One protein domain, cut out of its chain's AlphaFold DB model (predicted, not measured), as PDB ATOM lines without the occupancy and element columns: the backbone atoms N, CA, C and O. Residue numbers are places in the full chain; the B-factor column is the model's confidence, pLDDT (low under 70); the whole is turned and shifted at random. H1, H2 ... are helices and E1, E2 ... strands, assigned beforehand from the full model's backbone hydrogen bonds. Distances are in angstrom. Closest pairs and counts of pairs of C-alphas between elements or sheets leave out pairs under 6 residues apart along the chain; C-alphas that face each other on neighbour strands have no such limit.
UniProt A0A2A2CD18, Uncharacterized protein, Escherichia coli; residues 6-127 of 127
ATOM      1  N   ALA A   6     135.156 136.694 164.304       94.44
ATOM      2  CA  ALA A   6     134.976 136.965 162.879       94.44
ATOM      3  C   ALA A   6     134.027 138.159 162.667       94.44
ATOM      4  O   ALA A   6     132.992 138.268 163.335       94.44
ATOM      5  N   GLN A   7     134.380 139.058 161.746       92.75
ATOM      6  CA  GLN A   7     133.504 140.155 161.368       92.75
ATOM      7  C   GLN A   7     132.197 139.576 160.805       92.75
ATOM      8  O   GLN A   7     132.241 138.709 159.926       92.75
ATOM      9  N   PRO A   8     131.024 140.022 161.294       90.69
ATOM     10  CA  PRO A   8     129.764 139.548 160.754       90.69
ATOM     11  C   PRO A   8     129.644 139.947 159.278       90.69
ATOM     12  O   PRO A   8     130.111 141.024 158.889       90.69
ATOM     13  N   PRO A   9     129.009 139.106 158.452       91.44
ATOM     14  CA  PRO A   9     128.805 139.426 157.053       91.44
ATOM     15  C   PRO A   9     127.915 140.659 156.884       91.44
ATOM     16  O   PRO A   9     127.007 140.909 157.678       91.44
ATOM     17  N   VAL A  10     128.158 141.404 155.807       87.31
ATOM     18  CA  VAL A  10     127.349 142.561 155.420       87.31
ATOM     19  C   VAL A  10     126.442 142.157 154.267       87.31
ATOM     20  O   VAL A  10     126.915 141.787 153.191       87.31
ATOM     21  N   THR A  11     125.130 142.238 154.477       91.44
ATOM     22  CA  THR A  11     124.143 141.998 153.421       91.44
ATOM     23  C   THR A  11     123.922 143.278 152.626       91.44
ATOM     24  O   THR A  11     123.503 144.300 153.167       91.44
ATOM     25  N   THR A  12     124.180 143.214 151.326       88.06
ATOM     26  CA  THR A  12     123.954 144.307 150.376       88.06
ATOM     27  C   THR A  12     122.879 143.914 149.363       88.06
ATOM     28  O   THR A  12     122.470 142.756 149.291       88.06
ATOM     29  N   ARG A  13     122.445 144.861 148.518       90.69
ATOM     30  CA  ARG A  13     121.540 144.553 147.391       90.69
ATOM     31  C   ARG A  13     122.130 143.529 146.415       90.69
ATOM     32  O   ARG A  13     121.373 142.834 145.751       90.69
ATOM     33  N   SER A  14     123.457 143.442 146.345       90.69
ATOM     34  CA  SER A  14     124.187 142.554 145.435       90.69
ATOM     35  C   SER A  14     124.546 141.202 146.065       90.69
ATOM     36  O   SER A  14     125.204 140.393 145.419       90.69
ATOM     37  N   GLY A  15     124.128 140.950 147.309       91.69
ATOM     38  CA  GLY A  15     124.404 139.715 148.041       91.69
ATOM     39  C   GLY A  15     125.144 139.942 149.357       91.69
ATOM     40  O   GLY A  15     125.323 141.074 149.819       91.69
ATOM     41  N   THR A  16     125.556 138.835 149.969       93.06
ATOM     42  CA  THR A  16     126.237 138.805 151.267       93.06
ATOM     43  C   THR A  16     127.749 138.857 151.080       93.06
ATOM     44  O   THR A  16     128.323 138.006 150.405       93.06
ATOM     45  N   VAL A  17     128.399 139.839 151.703       87.94
ATOM     46  CA  VAL A  17     129.857 139.995 151.693       87.94
ATOM     47  C   VAL A  17     130.430 139.506 153.017       87.94
ATOM     48  O   VAL A  17     130.031 139.971 154.085       87.94
ATOM     49  N   HIS A  18     131.387 138.585 152.941       88.81
ATOM     50  CA  HIS A  18     132.142 138.088 154.088       88.81
ATOM     51  C   HIS A  18     133.519 138.750 154.102       88.81
ATOM     52  O   HIS A  18     134.374 138.428 153.277       88.81
ATOM     53  N   ALA A  19     133.728 139.688 155.025       87.06
ATOM     54  CA  ALA A  19     135.051 140.262 155.238       87.06
ATOM     55  C   ALA A  19     135.956 139.229 155.937       87.06
ATOM     56  O   ALA A  19     135.485 138.522 156.830       87.06
ATOM     57  N   PRO A  20     137.251 139.145 155.583       91.81
ATOM     58  CA  PRO A  20     138.193 138.224 156.223       91.81
ATOM     59  C   PRO A  20     138.620 138.683 157.628       91.81
ATOM     60  O   PRO A  20     139.441 138.031 158.271       91.81
ATOM     61  N   ASN A  21     138.117 139.830 158.087       94.81
ATOM     62  CA  ASN A  21     138.582 140.486 159.294       94.81
ATOM     63  C   ASN A  21     138.133 139.763 160.566       94.81
ATOM     64  O   ASN A  21     137.013 139.259 160.676       94.81
ATOM     65  N   LEU A  22     138.999 139.806 161.572       95.94
ATOM     66  CA  LEU A  22     138.655 139.532 162.957       95.94
ATOM     67  C   LEU A  22     138.465 140.867 163.679       95.94
ATOM     68  O   LEU A  22     139.289 141.761 163.526       95.94
ATOM     69  N   ILE A  23     137.432 141.008 164.506       96.44
ATOM     70  CA  ILE A  23     137.110 142.241 165.225       96.44
ATOM     71  C   ILE A  23     136.997 142.036 166.735       96.44
ATOM     72  O   ILE A  23     136.482 141.022 167.203       96.44
ATOM     73  N   HIS A  24     137.402 143.044 167.497       95.81
ATOM     74  CA  HIS A  24     137.188 143.130 168.937       95.81
ATOM     75  C   HIS A  24     136.403 144.408 169.255       95.81
ATOM     76  O   HIS A  24     136.943 145.515 169.189       95.81
ATOM     77  N   LYS A  25     135.101 144.250 169.533       94.88
ATOM     78  CA  LYS A  25     134.146 145.359 169.689       94.88
ATOM     79  C   LYS A  25     134.228 146.019 171.061       94.88
ATOM     80  O   LYS A  25     134.332 145.330 172.071       94.88
ATOM     81  N   ARG A  26     134.087 147.345 171.082       92.69
ATOM     82  CA  ARG A  26     133.945 148.182 172.279       92.69
ATOM     83  C   ARG A  26     132.861 149.233 172.044       92.69
ATOM     84  O   ARG A  26     132.290 149.316 170.957       92.69
ATOM     85  N   ASP A  27     132.529 149.991 173.082       88.62
ATOM     86  CA  ASP A  27     131.496 151.020 172.976       88.62
ATOM     87  C   ASP A  27     131.998 152.203 172.131       88.62
ATOM     88  O   ASP A  27     132.983 152.854 172.481       88.62
ATOM     89  N   GLY A  28     131.368 152.427 170.973       92.12
ATOM     90  CA  GLY A  28     131.709 153.492 170.017       92.12
ATOM     91  C   GLY A  28     132.925 153.245 169.107       92.12
ATOM     92  O   GLY A  28     133.152 154.015 168.174       92.12
ATOM     93  N   TRP A  29     133.703 152.179 169.321       96.81
ATOM     94  CA  TRP A  29     134.877 151.844 168.502       96.81
ATOM     95  C   TRP A  29     135.228 150.354 168.568       96.81
ATOM     96  O   TRP A  29     134.736 149.618 169.420       96.81
ATOM     97  N   HIS A  30     136.077 149.874 167.666       96.94
ATOM     98  CA  HIS A  30     136.578 148.502 167.704       96.94
ATOM     99  C   HIS A  30     137.952 148.377 167.052       96.94
ATOM    100  O   HIS A  30     138.345 149.221 166.251       96.94
ATOM    101  N   LEU A  31     138.665 147.300 167.380       97.69
ATOM    102  CA  LEU A  31     139.839 146.884 166.616       97.69
ATOM    103  C   LEU A  31     139.412 145.900 165.528       97.69
ATOM    104  O   LEU A  31     138.569 145.038 165.779       97.69
ATOM    105  N   SER A  32     140.001 146.011 164.342       97.19
ATOM    106  CA  SER A  32     139.769 145.139 163.192       97.19
ATOM    107  C   SER A  32     141.101 144.680 162.617       97.19
ATOM    108  O   SER A  32     141.907 145.493 162.186       97.19
ATOM    109  N   TYR A  33     141.344 143.378 162.621       97.56
ATOM    110  CA  TYR A  33     142.546 142.759 162.085       97.56
ATOM    111  C   TYR A  33     142.237 142.039 160.776       97.56
ATOM    112  O   TYR A  33     141.354 141.181 160.736       97.56
ATOM    113  N   CYS A  34     142.991 142.348 159.725       96.19
ATOM    114  CA  CYS A  34     142.969 141.641 158.453       96.19
ATOM    115  C   CYS A  34     144.277 140.863 158.289       96.19
ATOM    116  O   CYS A  34     145.306 141.445 157.962       96.19
ATOM    117  N   GLY A  35     144.224 139.539 158.454       94.50
ATOM    118  CA  GLY A  35     145.373 138.654 158.207       94.50
ATOM    119  C   GLY A  35     145.621 138.343 156.727       94.50
ATOM    120  O   GLY A  35     146.446 137.499 156.399       94.50
ATOM    121  N   SER A  36     144.863 138.964 155.819       91.19
ATOM    122  CA  SER A  36     145.026 138.790 154.378       91.19
ATOM    123  C   SER A  36     145.763 139.980 153.781       91.19
ATOM    124  O   SER A  36     145.331 141.123 153.936       91.19
ATOM    125  N   SER A  37     146.816 139.699 153.016       91.25
ATOM    126  CA  SER A  37     147.550 140.695 152.231       91.25
ATOM    127  C   SER A  37     146.871 141.050 150.906       91.25
ATOM    128  O   SER A  37     147.322 141.962 150.221       91.25
ATOM    129  N   ALA A  38     145.776 140.381 150.526       89.12
ATOM    130  CA  ALA A  38     145.158 140.563 149.210       89.12
ATOM    131  C   ALA A  38     144.635 141.991 148.964       89.12
ATOM    132  O   ALA A  38     144.671 142.466 147.834       89.12
ATOM    133  N   ALA A  39     144.149 142.668 150.011       84.88
ATOM    134  CA  ALA A  39     143.587 144.016 149.903       84.88
ATOM    135  C   ALA A  39     144.606 145.121 150.224       84.88
ATOM    136  O   ALA A  39     144.604 146.164 149.579       84.88
ATOM    137  N   TYR A  40     145.471 144.888 151.214       87.44
ATOM    138  CA  TYR A  40     146.369 145.909 151.765       87.44
ATOM    139  C   TYR A  40     147.847 145.679 151.412       87.44
ATOM    140  O   TYR A  40     148.707 146.455 151.802       87.44
ATOM    141  N   GLY A  41     148.187 144.598 150.707       93.12
ATOM    142  CA  GLY A  41     149.578 144.212 150.439       93.12
ATOM    143  C   GLY A  41     150.325 143.656 151.660       93.12
ATOM    144  O   GLY A  41     151.377 143.042 151.503       93.12
ATOM    145  N   CYS A  42     149.770 143.800 152.864       95.06
ATOM    146  CA  CYS A  42     150.254 143.221 154.112       95.06
ATOM    147  C   CYS A  42     149.078 142.915 155.050       95.06
ATOM    148  O   CYS A  42     147.932 143.270 154.766       95.06
ATOM    149  N   GLU A  43     149.366 142.269 156.178       96.81
ATOM    150  CA  GLU A  43     148.420 142.232 157.293       96.81
ATOM    151  C   GLU A  43     148.191 143.649 157.823       96.81
ATOM    152  O   GLU A  43     149.084 144.499 157.754       96.81
ATOM    153  N   THR A  44     147.003 143.923 158.351       97.81
ATOM    154  CA  THR A  44     146.693 145.223 158.955       97.81
ATOM    155  C   THR A  44     145.907 145.062 160.238       97.81
ATOM    156  O   THR A  44     145.085 144.155 160.382       97.81
ATOM    157  N   THR A  45     146.124 145.995 161.157       98.25
ATOM    158  CA  THR A  45     145.261 146.200 162.316       98.25
ATOM    159  C   THR A  45     144.733 147.621 162.252       98.25
ATOM    160  O   THR A  45     145.494 148.564 162.052       98.25
ATOM    161  N   ALA A  46     143.425 147.779 162.382       98.12
ATOM    162  CA  ALA A  46     142.746 149.057 162.300       98.12
ATOM    163  C   ALA A  46     141.984 149.352 163.589       98.12
ATOM    164  O   ALA A  46     141.268 148.491 164.104       98.12
ATOM    165  N   LEU A  47     142.082 150.589 164.061       98.50
ATOM    166  CA  LEU A  47     141.122 151.192 164.970       98.50
ATOM    167  C   LEU A  47     139.991 151.789 164.136       98.50
ATOM    168  O   LEU A  47     140.217 152.640 163.275       98.50
ATOM    169  N   VAL A  48     138.774 151.329 164.397       98.00
ATOM    170  CA  VAL A  48     137.572 151.750 163.683       98.00
ATOM    171  C   VAL A  48     136.652 152.488 164.642       98.00
ATOM    172  O   VAL A  48     136.224 151.923 165.649       98.00
ATOM    173  N   ILE A  49     136.325 153.738 164.324       98.06
ATOM    174  CA  ILE A  49     135.488 154.612 165.160       98.06
ATOM    175  C   ILE A  49     134.132 154.782 164.478       98.06
ATOM    176  O   ILE A  49     134.069 155.096 163.287       98.06
ATOM    177  N   ASP A  50     133.057 154.516 165.223       95.06
ATOM    178  CA  ASP A  50     131.662 154.588 164.755       95.06
ATOM    179  C   ASP A  50     131.391 153.841 163.427       95.06
ATOM    180  O   ASP A  50     130.546 154.227 162.628       95.06
ATOM    181  N   ASN A  51     132.141 152.764 163.149       92.81
ATOM    182  CA  ASN A  51     132.105 152.013 161.879       92.81
ATOM    183  C   ASN A  51     132.360 152.864 160.616       92.81
ATOM    184  O   ASN A  51     131.963 152.461 159.521       92.81
ATOM    185  N   ARG A  52     132.988 154.034 160.761       94.62
ATOM    186  CA  ARG A  52     133.160 155.012 159.678       94.62
ATOM    187  C   ARG A  52     134.597 155.443 159.460       94.62
ATOM    188  O   ARG A  52     134.974 155.621 158.315       94.62
ATOM    189  N   VAL A  53     135.349 155.657 160.536       97.69
ATOM    190  CA  VAL A  53     136.699 156.227 160.465       97.69
ATOM    191  C   VAL A  53     137.728 155.136 160.719       97.69
ATOM    192  O   VAL A  53     137.640 154.456 161.745       97.69
ATOM    193  N   PHE A  54     138.705 154.999 159.820       97.94
ATOM    194  CA  PHE A  54     139.698 153.923 159.855       97.94
ATOM    195  C   PHE A  54     141.133 154.436 160.084       97.94
ATOM    196  O   PHE A  54     141.793 155.000 159.205       97.94
ATOM    197  N   PHE A  55     141.658 154.171 161.280       98.56
ATOM    198  CA  PHE A  55     143.051 154.416 161.665       98.56
ATOM    199  C   PHE A  55     143.812 153.098 161.511       98.56
ATOM    200  O   PHE A  55     143.573 152.170 162.278       98.56
ATOM    201  N   VAL A  56     144.666 152.970 160.492       98.56
ATOM    202  CA  VAL A  56     145.191 151.670 160.032       98.56
ATOM    203  C   VAL A  56     146.707 151.599 160.182       98.56
ATOM    204  O   VAL A  56     147.423 152.416 159.602       98.56
ATOM    205  N   LEU A  57     147.185 150.584 160.900       98.69
ATOM    206  CA  LEU A  57     148.598 150.221 161.016       98.69
ATOM    207  C   LEU A  57     148.906 148.963 160.191       98.69
ATOM    208  O   LEU A  57     148.051 148.087 160.010       98.69
ATOM    209  N   LYS A  58     150.140 148.876 159.691       98.56
ATOM    210  CA  LYS A  58     150.699 147.697 159.016       98.56
ATOM    211  C   LYS A  58     151.096 146.641 160.051       98.56
ATOM    212  O   LYS A  58     151.942 146.907 160.890       98.56
ATOM    213  N   GLY A  59     150.581 145.421 159.909       97.31
ATOM    214  CA  GLY A  59     150.918 144.268 160.747       97.31
ATOM    215  C   GLY A  59     149.842 143.880 161.763       97.31
ATOM    216  O   GLY A  59     148.753 144.462 161.827       97.31
ATOM    217  N   ASP A  60     150.155 142.851 162.552       97.19
ATOM    218  CA  ASP A  60     149.329 142.357 163.655       97.19
ATOM    219  C   ASP A  60     149.682 143.076 164.965       97.19
ATOM    220  O   ASP A  60     150.672 142.762 165.619       97.19
ATOM    221  N   HIS A  61     148.831 144.021 165.360       97.56
ATOM    222  CA  HIS A  61     148.929 144.763 166.619       97.56
ATOM    223  C   HIS A  61     147.883 144.310 167.636       97.56
ATOM    224  O   HIS A  61     147.621 145.007 168.617       97.56
ATOM    225  N   ARG A  62     147.206 143.176 167.404       96.56
ATOM    226  CA  ARG A  62     146.059 142.774 168.228       96.56
ATOM    227  C   ARG A  62     146.419 142.673 169.703       96.56
ATOM    228  O   ARG A  62     145.591 143.026 170.532       96.56
ATOM    229  N   ARG A  63     147.603 142.156 170.040       94.25
ATOM    230  CA  ARG A  63     147.983 141.890 171.433       94.25
ATOM    231  C   ARG A  63     148.188 143.189 172.209       94.25
ATOM    232  O   ARG A  63     147.555 143.364 173.241       94.25
ATOM    233  N   GLU A  64     149.025 144.075 171.691       95.62
ATOM    234  CA  GLU A  64     149.433 145.315 172.343       95.62
ATOM    235  C   GLU A  64     148.322 146.372 172.266       95.62
ATOM    236  O   GLU A  64     147.987 147.006 173.263       95.62
ATOM    237  N   TRP A  65     147.656 146.517 171.114       96.62
ATOM    238  CA  TRP A  65     146.609 147.533 170.949       96.62
ATOM    239  C   TRP A  65     145.341 147.209 171.758       96.62
ATOM    240  O   TRP A  65     144.601 148.114 172.145       96.62
ATOM    241  N   MET A  66     145.097 145.931 172.084       94.25
ATOM    242  CA  MET A  66     144.013 145.532 172.998       94.25
ATOM    243  C   MET A  66     144.220 146.004 174.443       94.25
ATOM    244  O   MET A  66     143.238 146.056 175.192       94.25
ATOM    245  N   GLU A  67     145.450 146.335 174.846       95.12
ATOM    246  CA  GLU A  67     145.737 146.810 176.203       95.12
ATOM    247  C   GLU A  67     145.110 148.184 176.472       95.12
ATOM    248  O   GLU A  67     144.752 148.482 177.614       95.12
ATOM    249  N   ALA A  68     144.894 148.983 175.418       96.06
ATOM    250  CA  ALA A  68     144.148 150.230 175.500       96.06
ATOM    251  C   ALA A  68     142.731 149.961 176.017       96.06
ATOM    252  O   ALA A  68     141.985 149.169 175.444       96.06
ATOM    253  N   ARG A  69     142.330 150.625 177.100       94.62
ATOM    254  CA  ARG A  69     141.011 150.497 177.742       94.62
ATOM    255  C   ARG A  69     140.031 151.543 177.235       94.62
ATOM    256  O   ARG A  69     138.830 151.285 177.199       94.62
ATOM    257  N   THR A  70     140.536 152.692 176.804       96.88
ATOM    258  CA  THR A  70     139.742 153.804 176.271       96.88
ATOM    259  C   THR A  70     140.067 154.087 174.805       96.88
ATOM    260  O   THR A  70     141.150 153.756 174.326       96.88
ATOM    261  N   LEU A  71     139.153 154.764 174.098       97.62
ATOM    262  CA  LEU A  71     139.418 155.242 172.735       97.62
ATOM    263  C   LEU A  71     140.653 156.153 172.688       97.62
ATOM    264  O   LEU A  71     141.431 156.099 171.742       97.62
ATOM    265  N   TRP A  72     140.854 156.977 173.719       97.75
ATOM    266  CA  TRP A  72     142.008 157.871 173.772       97.75
ATOM    267  C   TRP A  72     143.327 157.105 173.876       97.75
ATOM    268  O   TRP A  72     144.248 157.402 173.129       97.75
ATOM    269  N   GLU A  73     143.403 156.081 174.727       98.06
ATOM    270  CA  GLU A  73     144.587 155.211 174.806       98.06
ATOM    271  C   GLU A  73     144.828 154.468 173.483       98.06
ATOM    272  O   GLU A  73     145.970 154.312 173.064       98.06
ATOM    273  N   ALA A  74     143.764 154.064 172.781       98.25
ATOM    274  CA  ALA A  74     143.886 153.430 171.470       98.25
ATOM    275  C   ALA A  74     144.419 154.405 170.402       98.25
ATOM    276  O   ALA A  74     145.220 154.008 169.559       98.25
ATOM    277  N   LEU A  75     144.016 155.677 170.449       98.50
ATOM    278  CA  LEU A  75     144.552 156.731 169.582       98.50
ATOM    279  C   LEU A  75     146.005 157.073 169.931       98.50
ATOM    280  O   LEU A  75     146.814 157.272 169.032       98.50
ATOM    281  N   GLN A  76     146.366 157.082 171.216       98.50
ATOM    282  CA  GLN A  76     147.757 157.258 171.646       98.50
ATOM    283  C   GLN A  76     148.647 156.109 171.166       98.50
ATOM    284  O   GLN A  76     149.766 156.355 170.728       98.50
ATOM    285  N   TYR A  77     148.142 154.872 171.192       98.62
ATOM    286  CA  TYR A  77     148.844 153.732 170.607       98.62
ATOM    287  C   TYR A  77     149.094 153.942 169.108       98.62
ATOM    288  O   TYR A  77     150.205 153.710 168.649       98.62
ATOM    289  N   PHE A  78     148.097 154.425 168.358       98.62
ATOM    290  CA  PHE A  78     148.259 154.732 166.933       98.62
ATOM    291  C   PHE A  78     149.335 155.795 166.683       98.62
ATOM    292  O   PHE A  78     150.188 155.602 165.827       98.62
ATOM    293  N   VAL A  79     149.320 156.885 167.457       98.25
ATOM    294  CA  VAL A  79     150.335 157.953 167.393       98.25
ATOM    295  C   VAL A  79     151.738 157.410 167.665       98.25
ATOM    296  O   VAL A  79     152.673 157.762 166.963       98.25
ATOM    297  N   ALA A  80     151.891 156.518 168.646       98.31
ATOM    298  CA  ALA A  80     153.183 155.924 168.995       98.31
ATOM    299  C   ALA A  80     153.749 154.951 167.937       98.31
ATOM    300  O   ALA A  80     154.878 154.492 168.098       98.31
ATOM    301  N   HIS A  81     152.968 154.616 166.907       98.38
ATOM    302  CA  HIS A  81     153.333 153.716 165.807       98.38
ATOM    303  C   HIS A  81     153.077 154.391 164.446       98.38
ATOM    304  O   HIS A  81     152.651 153.752 163.482       98.38
ATOM    305  N   ASP A  82     153.262 155.709 164.372       97.12
ATOM    306  CA  ASP A  82     153.026 156.502 163.165       97.12
ATOM    307  C   ASP A  82     153.897 156.058 161.973       97.12
ATOM    308  O   ASP A  82     153.437 156.026 160.829       97.12
ATOM    309  N   ASP A  83     155.116 155.597 162.245       97.44
ATOM    310  CA  ASP A  83     156.037 154.987 161.282       97.44
ATOM    311  C   ASP A  83     155.479 153.716 160.604       97.44
ATOM    312  O   ASP A  83     155.919 153.322 159.516       97.44
ATOM    313  N   GLN A  84     154.467 153.090 161.204       98.31
ATOM    314  CA  GLN A  84     153.804 151.879 160.718       98.31
ATOM    315  C   GLN A  84     152.447 152.151 160.067       98.31
ATOM    316  O   GLN A  84     151.756 151.210 159.660       98.31
ATOM    317  N   VAL A  85     152.059 153.414 159.906       98.19
ATOM    318  CA  VAL A  85     150.775 153.776 159.305       98.19
ATOM    319  C   VAL A  85     150.661 153.240 157.878       98.19
ATOM    320  O   VAL A  85     151.552 153.360 157.027       98.19
ATOM    321  N   HIS A  86     149.528 152.596 157.607       98.12
ATOM    322  CA  HIS A  86     149.203 152.108 156.278       98.12
ATOM    323  C   HIS A  86     148.711 153.273 155.394       98.12
ATOM    324  O   HIS A  86     147.884 154.060 155.857       98.12
ATOM    325  N   PRO A  87     149.114 153.374 154.108       96.31
ATOM    326  CA  PRO A  87     148.683 154.460 153.213       96.31
ATOM    327  C   PRO A  87     147.164 154.600 153.030       96.31
ATOM    328  O   PRO A  87     146.673 155.669 152.700       96.31
ATOM    329  N   ALA A  88     146.420 153.514 153.237       95.69
ATOM    330  CA  ALA A  88     144.954 153.505 153.211       95.69
ATOM    331  C   ALA A  88     144.298 154.006 154.514       95.69
ATOM    332  O   ALA A  88     143.081 153.929 154.645       95.69
ATOM    333  N   SER A  89     145.073 154.455 155.506       97.75
ATOM    334  CA  SER A  89     144.508 155.033 156.721       97.75
ATOM    335  C   SER A  89     143.913 156.413 156.448       97.75
ATOM    336  O   SER A  89     144.519 157.253 155.795       97.75
ATOM    337  N   GLU A  90     142.750 156.676 157.034       97.44
ATOM    338  CA  GLU A  90     141.981 157.905 156.817       97.44
ATOM    339  C   GLU A  90     142.260 158.994 157.861       97.44
ATOM    340  O   GLU A  90     141.595 160.032 157.869       97.44
ATOM    341  N   HIS A  91     143.221 158.771 158.764       97.88
ATOM    342  CA  HIS A  91     143.504 159.655 159.897       97.88
ATOM    343  C   HIS A  91     143.721 161.114 159.468       97.88
ATOM    344  O   HIS A  91     143.210 162.010 160.129       97.88
ATOM    345  N   ARG A  92     144.373 161.376 158.326       97.50
ATOM    346  CA  ARG A  92     144.574 162.747 157.823       97.50
ATOM    347  C   ARG A  92     143.269 163.455 157.450       97.50
ATOM    348  O   ARG A  92     143.068 164.598 157.853       97.50
ATOM    349  N   MET A  93     142.349 162.779 156.755       97.75
ATOM    350  CA  MET A  93     141.007 163.320 156.474       97.75
ATOM    351  C   MET A  93     140.207 163.498 157.770       97.75
ATOM    352  O   MET A  93     139.596 164.542 157.988       97.75
ATOM    353  N   ALA A  94     140.250 162.508 158.666       97.94
ATOM    354  CA  ALA A  94     139.554 162.557 159.951       97.94
ATOM    355  C   ALA A  94     140.082 163.659 160.889       97.94
ATOM    356  O   ALA A  94     139.350 164.127 161.759       97.94
ATOM    357  N   LEU A  95     141.327 164.099 160.710       97.69
ATOM    358  CA  LEU A  95     141.938 165.213 161.439       97.69
ATOM    359  C   LEU A  95     141.823 166.555 160.699       97.69
ATOM    360  O   LEU A  95     142.314 167.565 161.192       97.69
ATOM    361  N   GLY A  96     141.169 166.587 159.534       96.75
ATOM    362  CA  GLY A  96     141.008 167.801 158.733       96.75
ATOM    363  C   GLY A  96     142.310 168.321 158.116       96.75
ATOM    364  O   GLY A  96     142.396 169.502 157.787       96.75
ATOM    365  N   LEU A  97     143.323 167.462 157.987       96.69
ATOM    366  CA  LEU A  97     144.594 167.776 157.327       96.69
ATOM    367  C   LEU A  97     144.492 167.616 155.806       96.69
ATOM    368  O   LEU A  97     145.141 168.347 155.064       96.69
ATOM    369  N   ASP A  98     143.624 166.705 155.364       97.25
ATOM    370  CA  ASP A  98     143.299 166.470 153.959       97.25
ATOM    371  C   ASP A  98     141.793 166.700 153.711       97.25
ATOM    372  O   ASP A  98     140.991 166.784 154.646       97.25
ATOM    373  N   ALA A  99     141.386 166.801 152.440       97.06
ATOM    374  CA  ALA A  99     139.997 167.071 152.063       97.06
ATOM    375  C   ALA A  99     139.032 165.959 152.521       97.06
ATOM    376  O   ALA A  99     139.090 164.825 152.047       97.06
ATOM    377  N   ASP A 100     138.084 166.310 153.389       96.06
ATOM    378  CA  ASP A 100     137.121 165.373 153.971       96.06
ATOM    379  C   ASP A 100     135.845 165.236 153.121       96.06
ATOM    380  O   ASP A 100     134.802 165.830 153.399       96.06
ATOM    381  N   SER A 101     135.919 164.424 152.065       93.81
ATOM    382  CA  SER A 101     134.770 164.177 151.173       93.81
ATOM    383  C   SER A 101     133.685 163.286 151.795       93.81
ATOM    384  O   SER A 101     132.595 163.164 151.234       93.81
ATOM    385  N   PHE A 102     133.966 162.652 152.939       93.81
ATOM    386  CA  PHE A 102     133.106 161.634 153.557       93.81
ATOM    387  C   PHE A 102     132.542 162.051 154.927       93.81
ATOM    388  O   PHE A 102     131.760 161.307 155.532       93.81
ATOM    389  N   GLY A 103     132.903 163.241 155.416       96.00
ATOM    390  CA  GLY A 103     132.492 163.740 156.725       96.00
ATOM    391  C   GLY A 103     133.090 162.932 157.880       96.00
ATOM    392  O   GLY A 103     132.389 162.664 158.855       96.00
ATOM    393  N   LEU A 104     134.351 162.510 157.765       97.75
ATOM    394  CA  LEU A 104     135.098 161.762 158.779       97.75
ATOM    395  C   LEU A 104     135.534 162.641 159.953       97.75
ATOM    396  O   LEU A 104     135.531 162.181 161.097       97.75
ATOM    397  N   MET A 105     135.872 163.908 159.702       97.69
ATOM    398  CA  MET A 105     136.318 164.830 160.746       97.69
ATOM    399  C   MET A 105     135.228 165.084 161.798       97.69
ATOM    400  O   MET A 105     135.513 164.947 162.992       97.69
ATOM    401  N   PRO A 106     133.965 165.376 161.422       97.19
ATOM    402  CA  PRO A 106     132.870 165.441 162.384       97.19
ATOM    403  C   PRO A 106     132.690 164.153 163.200       97.19
ATOM    404  O   PRO A 106     132.400 164.242 164.391       97.19
ATOM    405  N   THR A 107     132.881 162.972 162.597       96.81
ATOM    406  CA  THR A 107     132.774 161.689 163.312       96.81
ATOM    407  C   THR A 107     133.860 161.551 164.374       96.81
ATOM    408  O   THR A 107     133.544 161.257 165.527       96.81
ATOM    409  N   LEU A 108     135.125 161.805 164.026       97.62
ATOM    410  CA  LEU A 108     136.215 161.740 165.001       97.62
ATOM    411  C   LEU A 108     136.008 162.761 166.123       97.62
ATOM    412  O   LEU A 108     136.113 162.422 167.299       97.62
ATOM    413  N   LEU A 109     135.653 163.994 165.767       97.06
ATOM    414  CA  LEU A 109     135.404 165.063 166.724       97.06
ATOM    415  C   LEU A 109     134.237 164.761 167.678       97.06
ATOM    416  O   LEU A 109     134.272 165.204 168.819       97.06
ATOM    417  N   ALA A 110     133.210 164.032 167.240       96.38
ATOM    418  CA  ALA A 110     132.122 163.598 168.116       96.38
ATOM    419  C   ALA A 110     132.558 162.482 169.085       96.38
ATOM    420  O   ALA A 110     132.017 162.377 170.185       96.38
ATOM    421  N   ALA A 111     133.536 161.663 168.689       96.44
ATOM    422  CA  ALA A 111     134.036 160.544 169.484       96.44
ATOM    423  C   ALA A 111     135.073 160.956 170.548       96.44
ATOM    424  O   ALA A 111     135.285 160.230 171.522       96.44
ATOM    425  N   VAL A 112     135.726 162.112 170.390       96.25
ATOM    426  CA  VAL A 112     136.733 162.627 171.334       96.25
ATOM    427  C   VAL A 112     136.409 164.048 171.799       96.25
ATOM    428  O   VAL A 112     135.561 164.733 171.247       96.25
ATOM    429  N   THR A 113     137.081 164.540 172.842       95.62
ATOM    430  CA  THR A 113     136.923 165.950 173.232       95.62
ATOM    431  C   THR A 113     137.618 166.864 172.223       95.62
ATOM    432  O   THR A 113     138.625 166.479 171.629       95.62
ATOM    433  N   ARG A 114     137.162 168.118 172.093       96.88
ATOM    434  CA  ARG A 114     137.839 169.125 171.251       96.88
ATOM    435  C   ARG A 114     139.333 169.254 171.571       96.88
ATOM    436  O   ARG A 114     140.137 169.361 170.660       96.88
ATOM    437  N   VAL A 115     139.699 169.207 172.853       97.94
ATOM    438  CA  VAL A 115     141.104 169.271 173.291       97.94
ATOM    439  C   VAL A 115     141.908 168.094 172.735       97.94
ATOM    440  O   VAL A 115     142.970 168.293 172.163       97.94
ATOM    441  N   ARG A 116     141.386 166.868 172.850       97.88
ATOM    442  CA  ARG A 116     142.034 165.656 172.326       97.88
ATOM    443  C   ARG A 116     142.131 165.656 170.806       97.88
ATOM    444  O   ARG A 116     143.143 165.229 170.267       97.88
ATOM    445  N   PHE A 117     141.094 166.149 170.135       98.25
ATOM    446  CA  PHE A 117     141.102 166.325 168.689       98.25
ATOM    447  C   PHE A 117     142.242 167.252 168.252       98.25
ATOM    448  O   PHE A 117     143.040 166.871 167.403       98.25
ATOM    449  N   ASN A 118     142.360 168.426 168.880       97.88
ATOM    450  CA  ASN A 118     143.406 169.390 168.548       97.88
ATOM    451  C   ASN A 118     144.810 168.808 168.774       97.88
ATOM    452  O   ASN A 118     145.656 168.965 167.908       97.88
ATOM    453  N   LEU A 119     145.032 168.066 169.868       97.75
ATOM    454  CA  LEU A 119     146.321 167.407 170.127       97.75
ATOM    455  C   LEU A 119     146.720 166.424 169.017       97.75
ATOM    456  O   LEU A 119     147.880 166.374 168.623       97.75
ATOM    457  N   LEU A 120     145.767 165.636 168.510       97.62
ATOM    458  CA  LEU A 120     146.030 164.725 167.393       97.62
ATOM    459  C   LEU A 120     146.307 165.495 166.100       97.62
ATOM    460  O   LEU A 120     147.199 165.125 165.344       97.62
ATOM    461  N   GLN A 121     145.537 166.551 165.843       97.25
ATOM    462  CA  GLN A 121     145.695 167.363 164.644       97.25
ATOM    463  C   GLN A 121     147.051 168.079 164.628       97.25
ATOM    464  O   GLN A 121     147.708 168.078 163.595       97.25
ATOM    465  N   GLU A 122     147.470 168.646 165.760       97.12
ATOM    466  CA  GLU A 122     148.781 169.281 165.936       97.12
ATOM    467  C   GLU A 122     149.908 168.277 165.691       97.12
ATOM    468  O   GLU A 122     150.782 168.557 164.878       97.12
ATOM    469  N   TYR A 123     149.838 167.082 166.294       96.69
ATOM    470  CA  TYR A 123     150.825 166.023 166.064       96.69
ATOM    471  C   TYR A 123     150.984 165.714 164.570       96.69
ATOM    472  O   TYR A 123     152.061 165.884 164.014       96.69
ATOM    473  N   PHE A 124     149.903 165.318 163.891       95.81
ATOM    474  CA  PHE A 124     149.966 164.872 162.492       95.81
ATOM    475  C   PHE A 124     150.125 166.008 161.468       95.81
ATOM    476  O   PHE A 124     150.299 165.735 160.280       95.81
ATOM    477  N   ALA A 125     150.051 167.273 161.889       93.94
ATOM    478  CA  ALA A 125     150.410 168.404 161.038       93.94
ATOM    479  C   ALA A 125     151.935 168.561 160.893       93.94
ATOM    480  O   ALA A 125     152.385 169.190 159.935       93.94
ATOM    481  N   GLU A 126     152.712 168.007 161.827       89.06
ATOM    482  CA  GLU A 126     154.175 168.106 161.867       89.06
ATOM    483  C   GLU A 126     154.896 166.887 161.264       89.06
ATOM    484  O   GLU A 126     156.099 166.972 160.999       89.06
ATOM    485  N   VAL A 127     154.173 165.782 161.029       79.31
ATOM    486  CA  VAL A 127     154.680 164.517 160.452       79.31
ATOM    487  C   VAL A 127     154.316 164.385 158.974       79.31
ATOM    488  O   VAL A 127     155.212 164.003 158.189       79.31
TER     489      VAL A 127
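AT A GLANCE: This is residues 6 to 127 of the 127 residues of an uncharacterized protein of Escherichia coli (UniProt A0A2A2CD18). A wall of four antiparallel strands, E3 to E6, has H3 over one face, while H4 and H5 pack on each other near E6 and the last helix, H6, lies beyond that edge. Far from H6, the small hairpin E1 and E2 reaches away from the body, and its residues 11 to 16 stick out. The printed part has 122 residues, with six named helices and six named strands in the order E1 E2 E3 E4 H1 E5 E6 H2 H3 H4 H5 H6. The sheet's order is E3 - E4 - E5 - E6 and the class is mixed, helices and strands. The whole is compact, with a radius of gyration of the C-alphas of 14.3 A and spans of 41 by 32 by 27 A.

IN THESE COORDINATES: Find C-alpha 10 at (127.349, 142.561, 155.420), where E1, residues 10 to 12, begins; E2 follows at residues 15 to 17. Next come E3, residues 22 to 25, and E4, residues 29 to 34, 16.4 A long. H1 is residues 37 to 40. E5, residues 44 to 49, runs 15.9 A from C-alpha 44 at (146.693, 145.223, 158.955), and E6, residues 53 to 58, runs 16.5 A. Then look for H2 at residues 62 to 65, H3 at 71 to 79, 12.5 A long, H4 at 91 to 94 and H5 at 104 to 111, 10.8 A long. H6, residues 114 to 126, runs 18.9 A and ends at C-alpha 126, (154.175, 168.106, 161.867).

HOW THE PARTS SIT: Begin with the larger sheet. The hairpin E3 and E4 has N 24 and O 31 at 2.9 A; E4 and E5 are antiparallel at 160 degrees, with N 32 and O 46 at 2.8 A; the hairpin E5 and E6 has N 47 and O 55 at 2.8 A. H3 is on the sheet at a height of 9.6 A, over E5 and only just over E6, with 3 of its C-alphas there; on the local plane it runs slantwise to E5 at 39 degrees. H2, H4 and H5 only graze the sheet; H1 and H6 are not on it. H4 and H5 touch, their closest C-alphas being those of Ala 94 and Met 105, 4.0 A apart. H6 and H3 are close but not clearly touching, at a shallow tilt of 7 degrees, the same way; their closest C-alphas, Trp 72 and Arg 116, are 7.9 A apart. In the hairpin E1 and E2, N 10 and O 17 are 2.9 A apart, and E2 and E3 are apart. Each O i to N i+4 pair is within hydrogen-bond range in H3 and H5, and 8 of 9 in H6; H1, H2 and H4 are too short for such a pair.

THE WHOLE: Look at Gly 15 and Glu 126 for the two C-alphas farthest apart, 43.4 A. The printed part has no cut; the link H3 to H4, 11 residues, is long. The mean pLDDT of the printed part is 95.4, and no printed residue is under 70.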